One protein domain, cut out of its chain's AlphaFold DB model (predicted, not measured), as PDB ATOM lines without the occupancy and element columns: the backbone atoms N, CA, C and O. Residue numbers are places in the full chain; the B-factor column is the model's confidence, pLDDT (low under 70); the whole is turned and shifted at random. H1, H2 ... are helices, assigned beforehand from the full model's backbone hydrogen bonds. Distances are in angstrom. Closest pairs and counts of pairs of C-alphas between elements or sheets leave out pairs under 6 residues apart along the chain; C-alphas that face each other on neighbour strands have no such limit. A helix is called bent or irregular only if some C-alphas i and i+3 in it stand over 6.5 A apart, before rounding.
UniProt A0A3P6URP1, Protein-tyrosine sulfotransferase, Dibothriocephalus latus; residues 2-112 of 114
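Overview. This is residues 2 to 112 of the 114 residues of the protein "Protein-tyrosine sulfotransferase" of Dibothriocephalus latus (UniProt A0A3P6URP1). Two helices, H2 and the longer H4, run side by side and opposite ways, with the short H3 across the end where the chain turns from one to the other; H5 packs on H2, about crosswise to it. At the end away from H3, the short H1 sits on loops without touching any helix, and residues 98 to 112, which hold H6, stick out as a free arm. The printed part has 111 residues with six named helices, H1 to H6 in order along the chain, and no named strand; the class is all helix, every residue in a named element being helical. The whole is loose, with a radius of gyration of the C-alphas of 16.6 A, and its C-alphas span 47 by 36 by 21 A.

Along the chain. H1 takes residues 2 to 6, and C-alpha 2 is at (195.829, 228.501, 253.717). Residues 7 to 19 follow with no named element. H2 takes residues 20 to 30 and is 15.8 A long from first to last C-alpha. H3, residues 34 to 41, is 11.0 A long. H4, residues 46 to 63, is the longest helix, 25.5 A from C-alpha 46 at (187.212, 242.527, 225.986) to C-alpha 63. Residues 64 to 77 hold no named element. H5 takes residues 78 to 88, 13.5 A from first to last C-alpha; it is irregular, with C-alphas 80 and 83 lying 8.2 A apart. After residues 89 to 100, H6 takes residues 101 to 111, is 15.2 A long and ends with C-alpha 111 at (207.384, 242.331, 261.076).

Arrangement. H1 touches no helix. In the long link from H1 to H2, residues 11 to 12 pair, parallel, with residues 70 to 71 of the long link from H4 to H5; both stretches are too short to be named strands. H2 touches H4, and the closest C-alphas, those of Leu 20 and Ile 57, are 6.8 A apart. Their lines stand at a shallow tilt of 3 degrees and they run opposite ways. H3 is close to H2 but not clearly touching, with the C-alphas of Leu 30 and Met 36 closest at 6.1 A, and is about perpendicular to it at 84 degrees. H3 is likewise close to H4 but not clearly touching; the closest C-alphas, of Ala 40 and Arg 46, are 7.5 A apart. H5 touches H2, the closest C-alphas being those of Pro 21 and Leu 78 at 5.8 A; at 71 degrees the two are only just about perpendicular. H5 is close to H4 but not clearly touching, with the C-alphas of Leu 54 and Ile 88 closest at 6.6 A. H6 touches no helix; H6 and H5 are apart, as are, for instance, H1 and H4. In H1, H2, H3, H4 and H6 every O i to N i+4 pair is within hydrogen-bond range, while in H5 4 of 7 are.

Size, cuts and confidence. The C-alphas farthest apart in the domain, those of Ala 41 and Arg 110, are 49.2 A from each other. Without the free residues 98 to 112, the body of 96 residues spans 48 by 25 by 22 A, with a radius of gyration of 14.9 A. The links from H2 to H3 and from H3 to H4 are tight; those from H1 to H2, H4 to H5 and H5 to H6 are long, with 13, 14 and 12 residues. The printed part has no cut. The mean pLDDT of the printed part is 92.4, and no printed residue is under 70.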
ATOM      1  N   ARG A   2     195.511 229.499 254.768       95.19
ATOM      2  CA  ARG A   2     195.829 228.501 253.717       95.19
ATOM      3  C   ARG A   2     196.515 227.215 254.194       95.19
ATOM      4  O   ARG A   2     196.194 226.153 253.693       95.19
ATOM      5  N   VAL A   3     197.400 227.305 255.191       95.94
ATOM      6  CA  VAL A   3     198.098 226.142 255.768       95.94
ATOM      7  C   VAL A   3     197.109 225.115 256.334       95.94
ATOM      8  O   VAL A   3     197.300 223.931 256.125       95.94
ATOM      9  N   LEU A   4     196.025 225.553 256.985       97.06
ATOM     10  CA  LEU A   4     194.979 224.658 257.496       97.06
ATOM     11  C   LEU A   4     194.232 223.943 256.364       97.06
ATOM     12  O   LEU A   4     193.841 222.794 256.522       97.06
ATOM     13  N   LEU A   5     194.046 224.609 255.220       97.00
ATOM     14  CA  LEU A   5     193.448 223.991 254.036       97.00
ATOM     15  C   LEU A   5     194.407 222.998 253.377       97.00
ATOM     16  O   LEU A   5     193.967 221.925 252.987       97.00
ATOM     17  N   ASP A   6     195.699 223.330 253.293       96.31
ATOM     18  CA  ASP A   6     196.740 222.460 252.725       96.31
ATOM     19  C   ASP A   6     196.913 221.136 253.492       96.31
ATOM     20  O   ASP A   6     197.413 220.171 252.925       96.31
ATOM     21  N   VAL A   7     196.507 221.066 254.766       97.31
ATOM     22  CA  VAL A   7     196.526 219.810 255.543       97.31
ATOM     23  C   VAL A   7     195.504 218.798 255.009       97.31
ATOM     24  O   VAL A   7     195.682 217.592 255.168       97.31
ATOM     25  N   HIS A   8     194.420 219.256 254.380       97.75
ATOM     26  CA  HIS A   8     193.376 218.362 253.898       97.75
ATOM     27  C   HIS A   8     193.850 217.611 252.637       97.75
ATOM     28  O   HIS A   8     194.167 218.257 251.640       97.75
ATOM     29  N   PRO A   9     193.778 216.265 252.574       97.12
ATOM     30  CA  PRO A   9     194.401 215.465 251.503       97.12
ATOM     31  C   PRO A   9     193.856 215.747 250.094       97.12
ATOM     32  O   PRO A   9     194.471 215.411 249.089       97.12
ATOM     33  N   LYS A  10     192.674 216.360 250.017       97.88
ATOM     34  CA  LYS A  10     191.997 216.733 248.766       97.88
ATOM     35  C   LYS A  10     192.160 218.203 248.371       97.88
ATOM     36  O   LYS A  10     191.624 218.594 247.337       97.88
ATOM     37  N   VAL A  11     192.798 219.039 249.191       97.75
ATOM     38  CA  VAL A  11     192.902 220.485 248.956       97.75
ATOM     39  C   VAL A  11     194.367 220.875 248.846       97.75
ATOM     40  O   VAL A  11     195.178 220.498 249.679       97.75
ATOM     41  N   ARG A  12     194.697 221.679 247.835       97.12
ATOM     42  CA  ARG A  12     196.028 222.276 247.706       97.12
ATOM     43  C   ARG A  12     195.916 223.759 247.381       97.12
ATOM     44  O   ARG A  12     195.340 224.138 246.356       97.12
ATOM     45  N   CYS A  13     196.481 224.581 248.251       96.38
ATOM     46  CA  CYS A  13     196.671 226.019 248.122       96.38
ATOM     47  C   CYS A  13     198.080 226.351 247.624       96.38
ATOM     48  O   CYS A  13     198.227 227.022 246.608       96.38
ATOM     49  N   GLY A  14     199.104 225.864 248.332       94.44
ATOM     50  CA  GLY A  14     200.499 226.225 248.076       94.44
ATOM     51  C   GLY A  14     200.903 227.619 248.600       94.44
ATOM     52  O   GLY A  14     200.143 228.273 249.325       94.44
ATOM     53  N   PRO A  15     202.140 228.061 248.307       94.31
ATOM     54  CA  PRO A  15     202.634 229.386 248.684       94.31
ATOM     55  C   PRO A  15     201.939 230.514 247.900       94.31
ATOM     56  O   PRO A  15     201.182 230.273 246.963       94.31
ATOM     57  N   GLU A  16     202.210 231.764 248.289       95.19
ATOM     58  CA  GLU A  16     201.782 232.940 247.516       95.19
ATOM     59  C   GLU A  16     202.413 232.916 246.122       95.19
ATOM     60  O   GLU A  16     203.626 232.739 245.992       95.19
ATOM     61  N   THR A  17     201.610 233.141 245.085       95.12
ATOM     62  CA  THR A  17     202.088 233.178 243.700       95.12
ATOM     63  C   THR A  17     202.786 234.496 243.362       95.12
ATOM     64  O   THR A  17     203.624 234.531 242.466       95.12
ATOM     65  N   ARG A  18     202.430 235.593 244.050       93.88
ATOM     66  CA  ARG A  18     202.876 236.994 243.863       93.88
ATOM     67  C   ARG A  18     202.593 237.611 242.486       93.88
ATOM     68  O   ARG A  18     202.563 238.836 242.366       93.88
ATOM     69  N   ILE A  19     202.376 236.797 241.455       94.25
ATOM     70  CA  ILE A  19     202.097 237.220 240.080       94.25
ATOM     71  C   ILE A  19     200.605 237.444 239.832       94.25
ATOM     72  O   ILE A  19     200.241 238.367 239.104       94.25
ATOM     73  N   LEU A  20     199.728 236.658 240.466       93.69
ATOM     74  CA  LEU A  20     198.282 236.790 240.291       93.69
ATOM     75  C   LEU A  20     197.741 238.183 240.635       93.69
ATOM     76  O   LEU A  20     197.049 238.737 239.780       93.69
ATOM     77  N   PRO A  21     198.063 238.801 241.791       92.75
ATOM     78  CA  PRO A  21     197.565 240.145 242.083       92.75
ATOM     79  C   PRO A  21     198.040 241.185 241.055       92.75
ATOM     80  O   PRO A  21     197.284 242.087 240.715       92.75
ATOM     81  N   ARG A  22     199.245 241.033 240.486       92.44
ATOM     82  CA  ARG A  22     199.776 241.949 239.457       92.44
ATOM     83  C   ARG A  22     199.008 241.844 238.143       92.44
ATOM     84  O   ARG A  22     198.650 242.853 237.548       92.44
ATOM     85  N   ILE A  23     198.733 240.621 237.700       91.75
ATOM     86  CA  ILE A  23     197.996 240.376 236.456       91.75
ATOM     87  C   ILE A  23     196.526 240.781 236.588       91.75
ATOM     88  O   ILE A  23     195.967 241.377 235.669       91.75
ATOM     89  N   LEU A  24     195.912 240.513 237.741       90.00
ATOM     90  CA  LEU A  24     194.553 240.962 238.032       90.00
ATOM     91  C   LEU A  24     194.455 242.488 238.065       90.00
ATOM     92  O   LEU A  24     193.532 243.037 237.472       90.00
ATOM     93  N   HIS A  25     195.442 243.158 238.665       88.88
ATOM     94  CA  HIS A  25     195.535 244.614 238.654       88.88
ATOM     95  C   HIS A  25     195.580 245.167 237.221       88.88
ATOM     96  O   HIS A  25     194.819 246.072 236.901       88.88
ATOM     97  N   ILE A  26     196.389 244.588 236.327       88.25
ATOM     98  CA  ILE A  26     196.414 244.999 234.911       88.25
ATOM     99  C   ILE A  26     195.033 244.808 234.262       88.25
ATOM    100  O   ILE A  26     194.519 245.728 233.630       88.25
ATOM    101  N   SER A  27     194.401 243.645 234.448       84.62
ATOM    102  CA  SER A  27     193.079 243.356 233.866       84.62
ATOM    103  C   SER A  27     191.993 244.333 234.333       84.62
ATOM    104  O   SER A  27     191.166 244.780 233.527       84.62
ATOM    105  N   SER A  28     191.998 244.685 235.624       82.38
ATOM    106  CA  SER A  28     191.017 245.601 236.207       82.38
ATOM    107  C   SER A  28     191.232 247.041 235.746       82.38
ATOM    108  O   SER A  28     190.255 247.742 235.510       82.38
ATOM    109  N   HIS A  29     192.488 247.469 235.574       84.12
ATOM    110  CA  HIS A  29     192.834 248.837 235.170       84.12
ATOM    111  C   HIS A  29     192.553 249.127 233.701       84.12
ATOM    112  O   HIS A  29     192.442 250.287 233.331       84.12
ATOM    113  N   LEU A  30     192.422 248.103 232.860       83.31
ATOM    114  CA  LEU A  30     192.048 248.312 231.465       83.31
ATOM    115  C   LEU A  30     190.563 248.677 231.331       83.31
ATOM    116  O   LEU A  30     190.219 249.512 230.497       83.31
ATOM    117  N   VAL A  31     189.674 248.110 232.156       80.56
ATOM    118  CA  VAL A  31     188.216 248.317 232.044       80.56
ATOM    119  C   VAL A  31     187.865 249.808 232.078       80.56
ATOM    120  O   VAL A  31     188.207 250.509 233.023       80.56
ATOM    121  N   GLY A  32     187.134 250.286 231.067       81.06
ATOM    122  CA  GLY A  32     186.617 251.659 231.040       81.06
ATOM    123  C   GLY A  32     187.654 252.737 230.711       81.06
ATOM    124  O   GLY A  32     187.329 253.920 230.760       81.06
ATOM    125  N   THR A  33     188.881 252.357 230.353       89.38
ATOM    126  CA  THR A  33     189.915 253.309 229.923       89.38
ATOM    127  C   THR A  33     189.902 253.534 228.409       89.38
ATOM    128  O   THR A  33     189.478 252.647 227.660       89.38
ATOM    129  N   PRO A  34     190.437 254.671 227.915       93.00
ATOM    130  CA  PRO A  34     190.637 254.892 226.479       93.00
ATOM    131  C   PRO A  34     191.485 253.804 225.808       93.00
ATOM    132  O   PRO A  34     191.353 253.566 224.608       93.00
ATOM    133  N   GLU A  35     192.329 253.117 226.582       92.00
ATOM    134  CA  GLU A  35     193.151 252.017 226.091       92.00
ATOM    135  C   GLU A  35     192.304 250.834 225.607       92.00
ATOM    136  O   GLU A  35     192.626 250.233 224.589       92.00
ATOM    137  N   MET A  36     191.154 250.555 226.232       91.06
ATOM    138  CA  MET A  36     190.246 249.509 225.739       91.06
ATOM    139  C   MET A  36     189.694 249.811 224.348       91.06
ATOM    140  O   MET A  36     189.511 248.883 223.565       91.06
ATOM    141  N   ASN A  37     189.472 251.084 224.013       92.38
ATOM    142  CA  ASN A  37     189.023 251.467 222.674       92.38
ATOM    143  C   ASN A  37     190.134 251.262 221.638       92.38
ATOM    144  O   ASN A  37     189.865 250.817 220.524       92.38
ATOM    145  N   ARG A  38     191.391 251.534 222.010       94.25
ATOM    146  CA  ARG A  38     192.557 251.281 221.149       94.25
ATOM    147  C   ARG A  38     192.776 249.790 220.923       94.25
ATOM    148  O   ARG A  38     192.976 249.369 219.789       94.25
ATOM    149  N   LEU A  39     192.670 248.991 221.983       94.38
ATOM    150  CA  LEU A  39     192.733 247.533 221.902       94.38
ATOM    151  C   LEU A  39     191.606 246.983 221.021       94.38
ATOM    152  O   LEU A  39     191.869 246.175 220.132       94.38
ATOM    153  N   ALA A  40     190.379 247.483 221.187       93.25
ATOM    154  CA  ALA A  40     189.251 247.102 220.343       93.25
ATOM    155  C   ALA A  40     189.486 247.458 218.863       93.25
ATOM    156  O   ALA A  40     189.218 246.629 217.995       93.25
ATOM    157  N   ALA A  41     190.053 248.635 218.568       95.25
ATOM    158  CA  ALA A  41     190.425 249.034 217.206       95.25
ATOM    159  C   ALA A  41     191.523 248.142 216.594       95.25
ATOM    160  O   ALA A  41     191.565 247.967 215.380       95.25
ATOM    161  N   ALA A  42     192.371 247.530 217.425       96.06
ATOM    162  CA  ALA A  42     193.357 246.528 217.020       96.06
ATOM    163  C   ALA A  42     192.784 245.094 216.931       96.06
ATOM    164  O   ALA A  42     193.540 244.136 216.774       96.06
ATOM    165  N   GLY A  43     191.464 244.913 217.062       95.19
ATOM    166  CA  GLY A  43     190.808 243.599 217.042       95.19
ATOM    167  C   GLY A  43     190.903 242.820 218.360       95.19
ATOM    168  O   GLY A  43     190.507 241.656 218.428       95.19
ATOM    169  N   ILE A  44     191.404 243.441 219.430       94.62
ATOM    170  CA  ILE A  44     191.525 242.836 220.758       94.62
ATOM    171  C   ILE A  44     190.288 243.211 221.577       94.62
ATOM    172  O   ILE A  44     190.241 244.229 222.269       94.62
ATOM    173  N   SER A  45     189.259 242.370 221.480       91.69
ATOM    174  CA  SER A  45     188.016 242.549 222.234       91.69
ATOM    175  C   SER A  45     188.203 242.315 223.740       91.69
ATOM    176  O   SER A  45     189.148 241.648 224.182       91.69
ATOM    177  N   ARG A  46     187.251 242.808 224.544       87.38
ATOM    178  CA  ARG A  46     187.212 242.527 225.986       87.38
ATOM    179  C   ARG A  46     187.146 241.026 226.276       87.38
ATOM    180  O   ARG A  46     187.823 240.564 227.190       87.38
ATOM    181  N   ASP A  47     186.385 240.280 225.484       88.81
ATOM    182  CA  ASP A  47     186.230 238.836 225.658       88.81
ATOM    183  C   ASP A  47     187.538 238.098 225.361       88.81
ATOM    184  O   ASP A  47     187.936 237.207 226.112       88.81
ATOM    185  N   THR A  48     188.268 238.527 224.325       91.62
ATOM    186  CA  THR A  48     189.598 237.992 223.998       91.62
ATOM    187  C   THR A  48     190.568 238.175 225.169       91.62
ATOM    188  O   THR A  48     191.283 237.238 225.535       91.62
ATOM    189  N   LEU A  49     190.571 239.358 225.793       89.94
ATOM    190  CA  LEU A  49     191.395 239.633 226.975       89.94
ATOM    191  C   LEU A  49     190.970 238.794 228.180       89.94
ATOM    192  O   LEU A  49     191.827 238.186 228.822       89.94
ATOM    193  N   ASP A  50     189.671 238.719 228.477       87.50
ATOM    194  CA  ASP A  50     189.149 237.925 229.593       87.50
ATOM    195  C   ASP A  50     189.550 236.439 229.439       87.50
ATOM    196  O   ASP A  50     189.999 235.820 230.409       87.50
ATOM    197  N   ILE A  51     189.495 235.879 228.220       90.88
ATOM    198  CA  ILE A  51     189.957 234.511 227.914       90.88
ATOM    199  C   ILE A  51     191.469 234.365 228.142       90.88
ATOM    200  O   ILE A  51     191.912 233.373 228.737       90.88
ATOM    201  N   ALA A  52     192.270 235.336 227.699       92.69
ATOM    202  CA  ALA A  52     193.721 235.316 227.882       92.69
ATOM    203  C   ALA A  52     194.103 235.351 229.372       92.69
ATOM    204  O   ALA A  52     194.878 234.506 229.837       92.69
ATOM    205  N   PHE A  53     193.501 236.261 230.145       91.00
ATOM    206  CA  PHE A  53     193.699 236.345 231.592       91.00
ATOM    207  C   PHE A  53     193.231 235.077 232.304       91.00
ATOM    208  O   PHE A  53     193.953 234.554 233.153       91.00
ATOM    209  N   LEU A  54     192.072 234.524 231.934       90.12
ATOM    210  CA  LEU A  54     191.585 233.261 232.487       90.12
ATOM    211  C   LEU A  54     192.596 232.134 232.263       90.12
ATOM    212  O   LEU A  54     192.920 231.399 233.198       90.12
ATOM    213  N   LYS A  55     193.120 231.994 231.041       94.38
ATOM    214  CA  LYS A  55     194.103 230.953 230.718       94.38
ATOM    215  C   LYS A  55     195.391 231.134 231.517       94.38
ATOM    216  O   LYS A  55     195.912 230.148 232.045       94.38
ATOM    217  N   PHE A  56     195.860 232.370 231.672       94.31
ATOM    218  CA  PHE A  56     197.006 232.691 232.517       94.31
ATOM    219  C   PHE A  56     196.760 232.271 233.974       94.31
ATOM    220  O   PHE A  56     197.506 231.460 234.522       94.31
ATOM    221  N   ILE A  57     195.669 232.752 234.581       93.12
ATOM    222  CA  ILE A  57     195.333 232.498 235.989       93.12
ATOM    223  C   ILE A  57     195.164 230.995 236.246       93.12
ATOM    224  O   ILE A  57     195.749 230.465 237.191       93.12
ATOM    225  N   ARG A  58     194.434 230.279 235.378       93.06
ATOM    226  CA  ARG A  58     194.275 228.814 235.466       93.06
ATOM    227  C   ARG A  58     195.616 228.101 235.424       93.06
ATOM    228  O   ARG A  58     195.847 227.199 236.222       93.06
ATOM    229  N   THR A  59     196.494 228.498 234.508       95.44
ATOM    230  CA  THR A  59     197.807 227.861 234.356       95.44
ATOM    231  C   THR A  59     198.625 228.010 235.632       95.44
ATOM    232  O   THR A  59     199.152 227.017 236.127       95.44
ATOM    233  N   ILE A  60     198.658 229.209 236.218       95.25
ATOM    234  CA  ILE A  60     199.347 229.442 237.489       95.25
ATOM    235  C   ILE A  60     198.717 228.616 238.616       95.25
ATOM    236  O   ILE A  60     199.440 227.931 239.337       95.25
ATOM    237  N   ILE A  61     197.389 228.610 238.760       93.69
ATOM    238  CA  ILE A  61     196.714 227.865 239.835       93.69
ATOM    239  C   ILE A  61     196.959 226.357 239.710       93.69
ATOM    240  O   ILE A  61     197.291 225.727 240.710       93.69
ATOM    241  N   PHE A  62     196.820 225.772 238.518       94.19
ATOM    242  CA  PHE A  62     196.872 224.317 238.337       94.19
ATOM    243  C   PHE A  62     198.290 223.752 238.195       94.19
ATOM    244  O   PHE A  62     198.489 222.584 238.514       94.19
ATOM    245  N   ARG A  63     199.269 224.543 237.725       94.31
ATOM    246  CA  ARG A  63     200.638 224.058 237.449       94.31
ATOM    247  C   ARG A  63     201.692 224.466 238.482       94.31
ATOM    248  O   ARG A  63     202.828 224.026 238.372       94.31
ATOM    249  N   SER A  64     201.342 225.275 239.481       91.62
ATOM    250  CA  SER A  64     202.267 225.732 240.539       91.62
ATOM    251  C   SER A  64     202.566 224.692 241.629       91.62
ATOM    252  O   SER A  64     203.219 225.009 242.620       91.62
ATOM    253  N   GLY A  65     202.097 223.452 241.481       91.00
ATOM    254  CA  GLY A  65     202.357 222.385 242.440       91.00
ATOM    255  C   GLY A  65     201.733 221.050 242.027       91.00
ATOM    256  O   GLY A  65     201.254 220.925 240.898       91.00
ATOM    257  N   PRO A  66     201.726 220.059 242.937       92.62
ATOM    258  CA  PRO A  66     201.120 218.752 242.700       92.62
ATOM    259  C   PRO A  66     199.619 218.845 242.374       92.62
ATOM    260  O   PRO A  66     198.954 219.790 242.808       92.62
ATOM    261  N   PRO A  67     199.059 217.874 241.636       95.44
ATOM    262  CA  PRO A  67     197.625 217.829 241.372       95.44
ATOM    263  C   PRO A  67     196.818 217.591 242.658       95.44
ATOM    264  O   PRO A  67     197.279 216.919 243.577       95.44
ATOM    265  N   ALA A  68     195.596 218.128 242.710       96.94
ATOM    266  CA  ALA A  68     194.667 217.948 243.826       96.94
ATOM    267  C   ALA A  68     193.213 217.959 243.333       96.94
ATOM    268  O   ALA A  68     192.919 218.493 242.269       96.94
ATOM    269  N   GLU A  69     192.283 217.412 244.121       97.19
ATOM    270  CA  GLU A  69     190.845 217.451 243.798       97.19
ATOM    271  C   GLU A  69     190.299 218.889 243.861       97.19
ATOM    272  O   GLU A  69     189.510 219.308 243.015       97.19
ATOM    273  N   ARG A  70     190.733 219.668 244.860       96.69
ATOM    274  CA  ARG A  70     190.330 221.063 245.064       96.69
ATOM    275  C   ARG A  70     191.545 221.977 245.062       96.69
ATOM    276  O   ARG A  70     192.422 221.894 245.924       96.69
ATOM    277  N   TYR A  71     191.551 222.902 244.114       97.00
ATOM    278  CA  TYR A  71     192.576 223.928 244.008       97.00
ATOM    279  C   TYR A  71     192.146 225.166 244.792       97.00
ATOM    280  O   TYR A  71     191.029 225.658 244.666       97.00
ATOM    281  N   CYS A  72     193.062 225.658 245.606       95.62
ATOM    282  CA  CYS A  72     192.963 226.878 246.381       95.62
ATOM    283  C   CYS A  72     194.082 227.829 245.938       95.62
ATOM    284  O   CYS A  72     195.104 227.389 245.408       95.62
ATOM    285  N   VAL A  73     193.893 229.128 246.156       95.31
ATOM    286  CA  VAL A  73     194.946 230.128 245.991       95.31
ATOM    287  C   VAL A  73     194.854 231.154 247.109       95.31
ATOM    288  O   VAL A  73     193.760 231.505 247.551       95.31
ATOM    289  N   LYS A  74     196.008 231.616 247.593       94.88
ATOM    290  CA  LYS A  74     196.091 232.672 248.600       94.88
ATOM    291  C   LYS A  74     197.221 233.611 248.227       94.88
ATOM    292  O   LYS A  74     198.378 233.310 248.501       94.88
ATOM    293  N   ASP A  75     196.852 234.768 247.707       93.75
ATOM    294  CA  ASP A  75     197.721 235.928 247.555       93.75
ATOM    295  C   ASP A  75     197.079 237.130 248.264       93.75
ATOM    296  O   ASP A  75     195.847 237.201 248.340       93.75
ATOM    297  N   PRO A  76     197.876 238.068 248.802       86.38
ATOM    298  CA  PRO A  76     197.355 239.349 249.261       86.38
ATOM    299  C   PRO A  76     196.610 240.075 248.130       86.38
ATOM    300  O   PRO A  76     196.996 239.971 246.965       86.38
ATOM    301  N   PHE A  77     195.570 240.832 248.481       85.62
ATOM    302  CA  PHE A  77     194.831 241.730 247.582       85.62
ATOM    303  C   PHE A  77     194.035 241.073 246.442       85.62
ATOM    304  O   PHE A  77     193.483 241.788 245.607       85.62
ATOM    305  N   LEU A  78     193.907 239.740 246.389       90.00
ATOM    306  CA  LEU A  78     193.002 239.085 245.426       90.00
ATOM    307  C   LEU A  78     191.534 239.488 245.632       90.00
ATOM    308  O   LEU A  78     190.751 239.486 244.684       90.00
ATOM    309  N   ASP A  79     191.177 239.851 246.862       87.06
ATOM    310  CA  ASP A  79     189.864 240.354 247.258       87.06
ATOM    311  C   ASP A  79     189.452 241.609 246.474       87.06
ATOM    312  O   ASP A  79     188.287 241.742 246.103       87.06
ATOM    313  N   THR A  80     190.412 242.455 246.082       86.94
ATOM    314  CA  THR A  80     190.152 243.648 245.251       86.94
ATOM    315  C   THR A  80     189.593 243.317 243.864       86.94
ATOM    316  O   THR A  80     188.979 244.162 243.219       86.94
ATOM    317  N   SER A  81     189.785 242.079 243.400       87.56
ATOM    318  CA  SER A  81     189.343 241.595 242.088       87.56
ATOM    319  C   SER A  81     188.289 240.485 242.192       87.56
ATOM    320  O   SER A  81     188.085 239.740 241.233       87.56
ATOM    321  N   MET A  82     187.593 240.362 243.332       88.38
ATOM    322  CA  MET A  82     186.609 239.295 243.576       88.38
ATOM    323  C   MET A  82     185.496 239.230 242.529       88.38
ATOM    324  O   MET A  82     185.170 238.137 242.074       88.38
ATOM    325  N   ASN A  83     184.960 240.371 242.087       86.75
ATOM    326  CA  ASN A  83     183.904 240.395 241.066       86.75
ATOM    327  C   ASN A  83     184.380 239.790 239.740       86.75
ATOM    328  O   ASN A  83     183.675 238.990 239.123       86.75
ATOM    329  N   PHE A  84     185.604 240.125 239.322       84.88
ATOM    330  CA  PHE A  84     186.204 239.546 238.124       84.88
ATOM    331  C   PHE A  84     186.464 238.050 238.311       84.88
ATOM    332  O   PHE A  84     186.072 237.256 237.461       84.88
ATOM    333  N   LEU A  85     187.050 237.654 239.447       88.94
ATOM    334  CA  LEU A  85     187.315 236.250 239.770       88.94
ATOM    335  C   LEU A  85     186.032 235.406 239.802       88.94
ATOM    336  O   LEU A  85     186.043 234.291 239.291       88.94
ATOM    337  N   PHE A  86     184.928 235.935 240.332       89.88
ATOM    338  CA  PHE A  86     183.629 235.260 240.333       89.88
ATOM    339  C   PHE A  86     183.047 235.133 238.921       89.88
ATOM    340  O   PHE A  86     182.541 234.071 238.567       89.88
ATOM    341  N   LYS A  87     183.198 236.164 238.074       86.44
ATOM    342  CA  LYS A  87     182.805 236.102 236.655       86.44
ATOM    343  C   LYS A  87     183.544 234.980 235.916       86.44
ATOM    344  O   LYS A  87     182.926 234.238 235.160       86.44
ATOM    345  N   ILE A  88     184.857 234.848 236.125       85.44
ATOM    346  CA  ILE A  88     185.686 233.888 235.374       85.44
ATOM    347  C   ILE A  88     185.749 232.483 236.009       85.44
ATOM    348  O   ILE A  88     186.033 231.503 235.320       85.44
ATOM    349  N   PHE A  89     185.461 232.364 237.309       90.69
ATOM    350  CA  PHE A  89     185.343 231.105 238.048       90.69
ATOM    351  C   PHE A  89     184.004 231.061 238.803       90.69
ATOM    352  O   PHE A  89     183.988 231.210 240.028       90.69
ATOM    353  N   PRO A  90     182.878 230.796 238.115       91.56
ATOM    354  CA  PRO A  90     181.539 230.895 238.712       91.56
ATOM    355  C   PRO A  90     181.306 229.920 239.875       91.56
ATOM    356  O   PRO A  90     180.519 230.190 240.773       91.56
ATOM    357  N   ASN A  91     182.037 228.802 239.898       93.94
ATOM    358  CA  ASN A  91     181.955 227.796 240.961       93.94
ATOM    359  C   ASN A  91     182.992 228.007 242.081       93.94
ATOM    360  O   ASN A  91     183.124 227.159 242.968       93.94
ATOM    361  N   SER A  92     183.777 229.089 242.030       94.12
ATOM    362  CA  SER A  92     184.764 229.392 243.068       94.12
ATOM    363  C   SER A  92     184.097 229.835 244.371       94.12
ATOM    364  O   SER A  92     182.967 230.320 244.398       94.12
ATOM    365  N   LYS A  93     184.812 229.643 245.482       94.88
ATOM    366  CA  LYS A  93     184.406 230.100 246.813       94.88
ATOM    367  C   LYS A  93     185.505 230.986 247.382       94.88
ATOM    368  O   LYS A  93     186.686 230.698 247.192       94.88
ATOM    369  N   PHE A  94     185.110 232.027 248.108       93.81
ATOM    370  CA  PHE A  94     186.024 232.994 248.707       93.81
ATOM    371  C   PHE A  94     185.970 232.896 250.227       93.81
ATOM    372  O   PHE A  94     184.894 232.795 250.814       93.81
ATOM    373  N   ILE A  95     187.142 232.934 250.858       94.12
ATOM    374  CA  ILE A  95     187.284 232.977 252.313       94.12
ATOM    375  C   ILE A  95     187.954 234.306 252.650       94.12
ATOM    376  O   ILE A  95     189.171 234.444 252.509       94.12
ATOM    377  N   LEU A  96     187.153 235.288 253.069       93.31
ATOM    378  CA  LEU A  96     187.663 236.579 253.523       93.31
ATOM    379  C   LEU A  96     188.152 236.453 254.966       93.31
ATOM    380  O   LEU A  96     187.377 236.203 255.887       93.31
ATOM    381  N   MET A  97     189.457 236.620 255.162       93.75
ATOM    382  CA  MET A  97     190.061 236.592 256.488       93.75
ATOM    383  C   MET A  97     189.909 237.952 257.160       93.75
ATOM    384  O   MET A  97     190.563 238.910 256.759       93.75
ATOM    385  N   ILE A  98     189.090 238.021 258.207       93.62
ATOM    386  CA  ILE A  98     188.900 239.237 259.003       93.62
ATOM    387  C   ILE A  98     189.719 239.124 260.290       93.62
ATOM    388  O   ILE A  98     189.690 238.109 260.986       93.62
ATOM    389  N   ARG A  99     190.467 240.180 260.603       95.88
ATOM    390  CA  ARG A  99     191.226 240.349 261.845       95.88
ATOM    391  C   ARG A  99     191.087 241.804 262.284       95.88
ATOM    392  O   ARG A  99     190.957 242.673 261.428       95.88
ATOM    393  N   ASP A 100     191.137 242.064 263.593       98.00
ATOM    394  CA  ASP A 100     191.171 243.433 264.127       98.00
ATOM    395  C   ASP A 100     192.239 244.262 263.391       98.00
ATOM    396  O   ASP A 100     193.414 243.879 263.344       98.00
ATOM    397  N   GLY A 101     191.822 245.390 262.809       96.88
ATOM    398  CA  GLY A 101     192.684 246.248 262.000       96.88
ATOM    399  C   GLY A 101     193.899 246.771 262.768       96.88
ATOM    400  O   GLY A 101     194.982 246.865 262.197       96.88
ATOM    401  N   ARG A 102     193.771 247.008 264.080       97.75
ATOM    402  CA  ARG A 102     194.891 247.415 264.944       97.75
ATOM    403  C   ARG A 102     195.916 246.297 265.067       97.75
ATOM    404  O   ARG A 102     197.114 246.550 264.996       97.75
ATOM    405  N   ALA A 103     195.458 245.051 265.194       97.44
ATOM    406  CA  ALA A 103     196.342 243.890 265.258       97.44
ATOM    407  C   ALA A 103     197.057 243.639 263.919       97.44
ATOM    408  O   ALA A 103     198.228 243.253 263.914       97.44
ATOM    409  N   VAL A 104     196.378 243.873 262.788       94.88
ATOM    410  CA  VAL A 104     196.998 243.811 261.453       94.88
ATOM    411  C   VAL A 104     198.041 244.918 261.295       94.88
ATOM    412  O   VAL A 104     199.188 244.606 260.988       94.88
ATOM    413  N   ALA A 105     197.685 246.177 261.570       95.50
ATOM    414  CA  ALA A 105     198.593 247.320 261.461       95.50
ATOM    415  C   ALA A 105     199.845 247.137 262.329       95.50
ATOM    416  O   ALA A 105     200.966 247.273 261.848       95.50
ATOM    417  N   HIS A 106     199.659 246.727 263.585       96.44
ATOM    418  CA  HIS A 106     200.757 246.428 264.495       96.44
ATOM    419  C   HIS A 106     201.693 245.333 263.962       96.44
ATOM    420  O   HIS A 106     202.914 245.459 264.044       96.44
ATOM    421  N   SER A 107     201.127 244.262 263.394       94.81
ATOM    422  CA  SER A 107     201.899 243.168 262.802       94.81
ATOM    423  C   SER A 107     202.694 243.617 261.579       94.81
ATOM    424  O   SER A 107     203.828 243.182 261.410       94.81
ATOM    425  N   VAL A 108     202.102 244.454 260.726       93.50
ATOM    426  CA  VAL A 108     202.765 244.984 259.531       93.50
ATOM    427  C   VAL A 108     203.941 245.865 259.938       93.50
ATOM    428  O   VAL A 108     205.060 245.584 259.532       93.50
ATOM    429  N   VAL A 109     203.719 246.844 260.823       94.75
ATOM    430  CA  VAL A 109     204.767 247.775 261.283       94.75
ATOM    431  C   VAL A 109     205.947 247.052 261.934       94.75
ATOM    432  O   VAL A 109     207.087 247.467 261.761       94.75
ATOM    433  N   ARG A 110     205.698 245.982 262.701       93.25
ATOM    434  CA  ARG A 110     206.765 245.279 263.429       93.25
ATOM    435  C   ARG A 110     207.515 244.227 262.620       93.25
ATOM    436  O   ARG A 110     208.668 243.961 262.939       93.25
ATOM    437  N   TYR A 111     206.860 243.572 261.663       89.12
ATOM    438  CA  TYR A 111     207.384 242.331 261.076       89.12
ATOM    439  C   TYR A 111     207.427 242.322 259.550       89.12
ATOM    440  O   TYR A 111     208.004 241.404 258.970       89.12
ATOM    441  N   VAL A 112     206.818 243.304 258.888       80.31
ATOM    442  CA  VAL A 112     206.857 243.428 257.431       80.31
ATOM    443  C   VAL A 112     207.752 244.618 257.107       80.31
ATOM    444  O   VAL A 112     207.312 245.761 257.164       80.31
TER     445      VAL A 112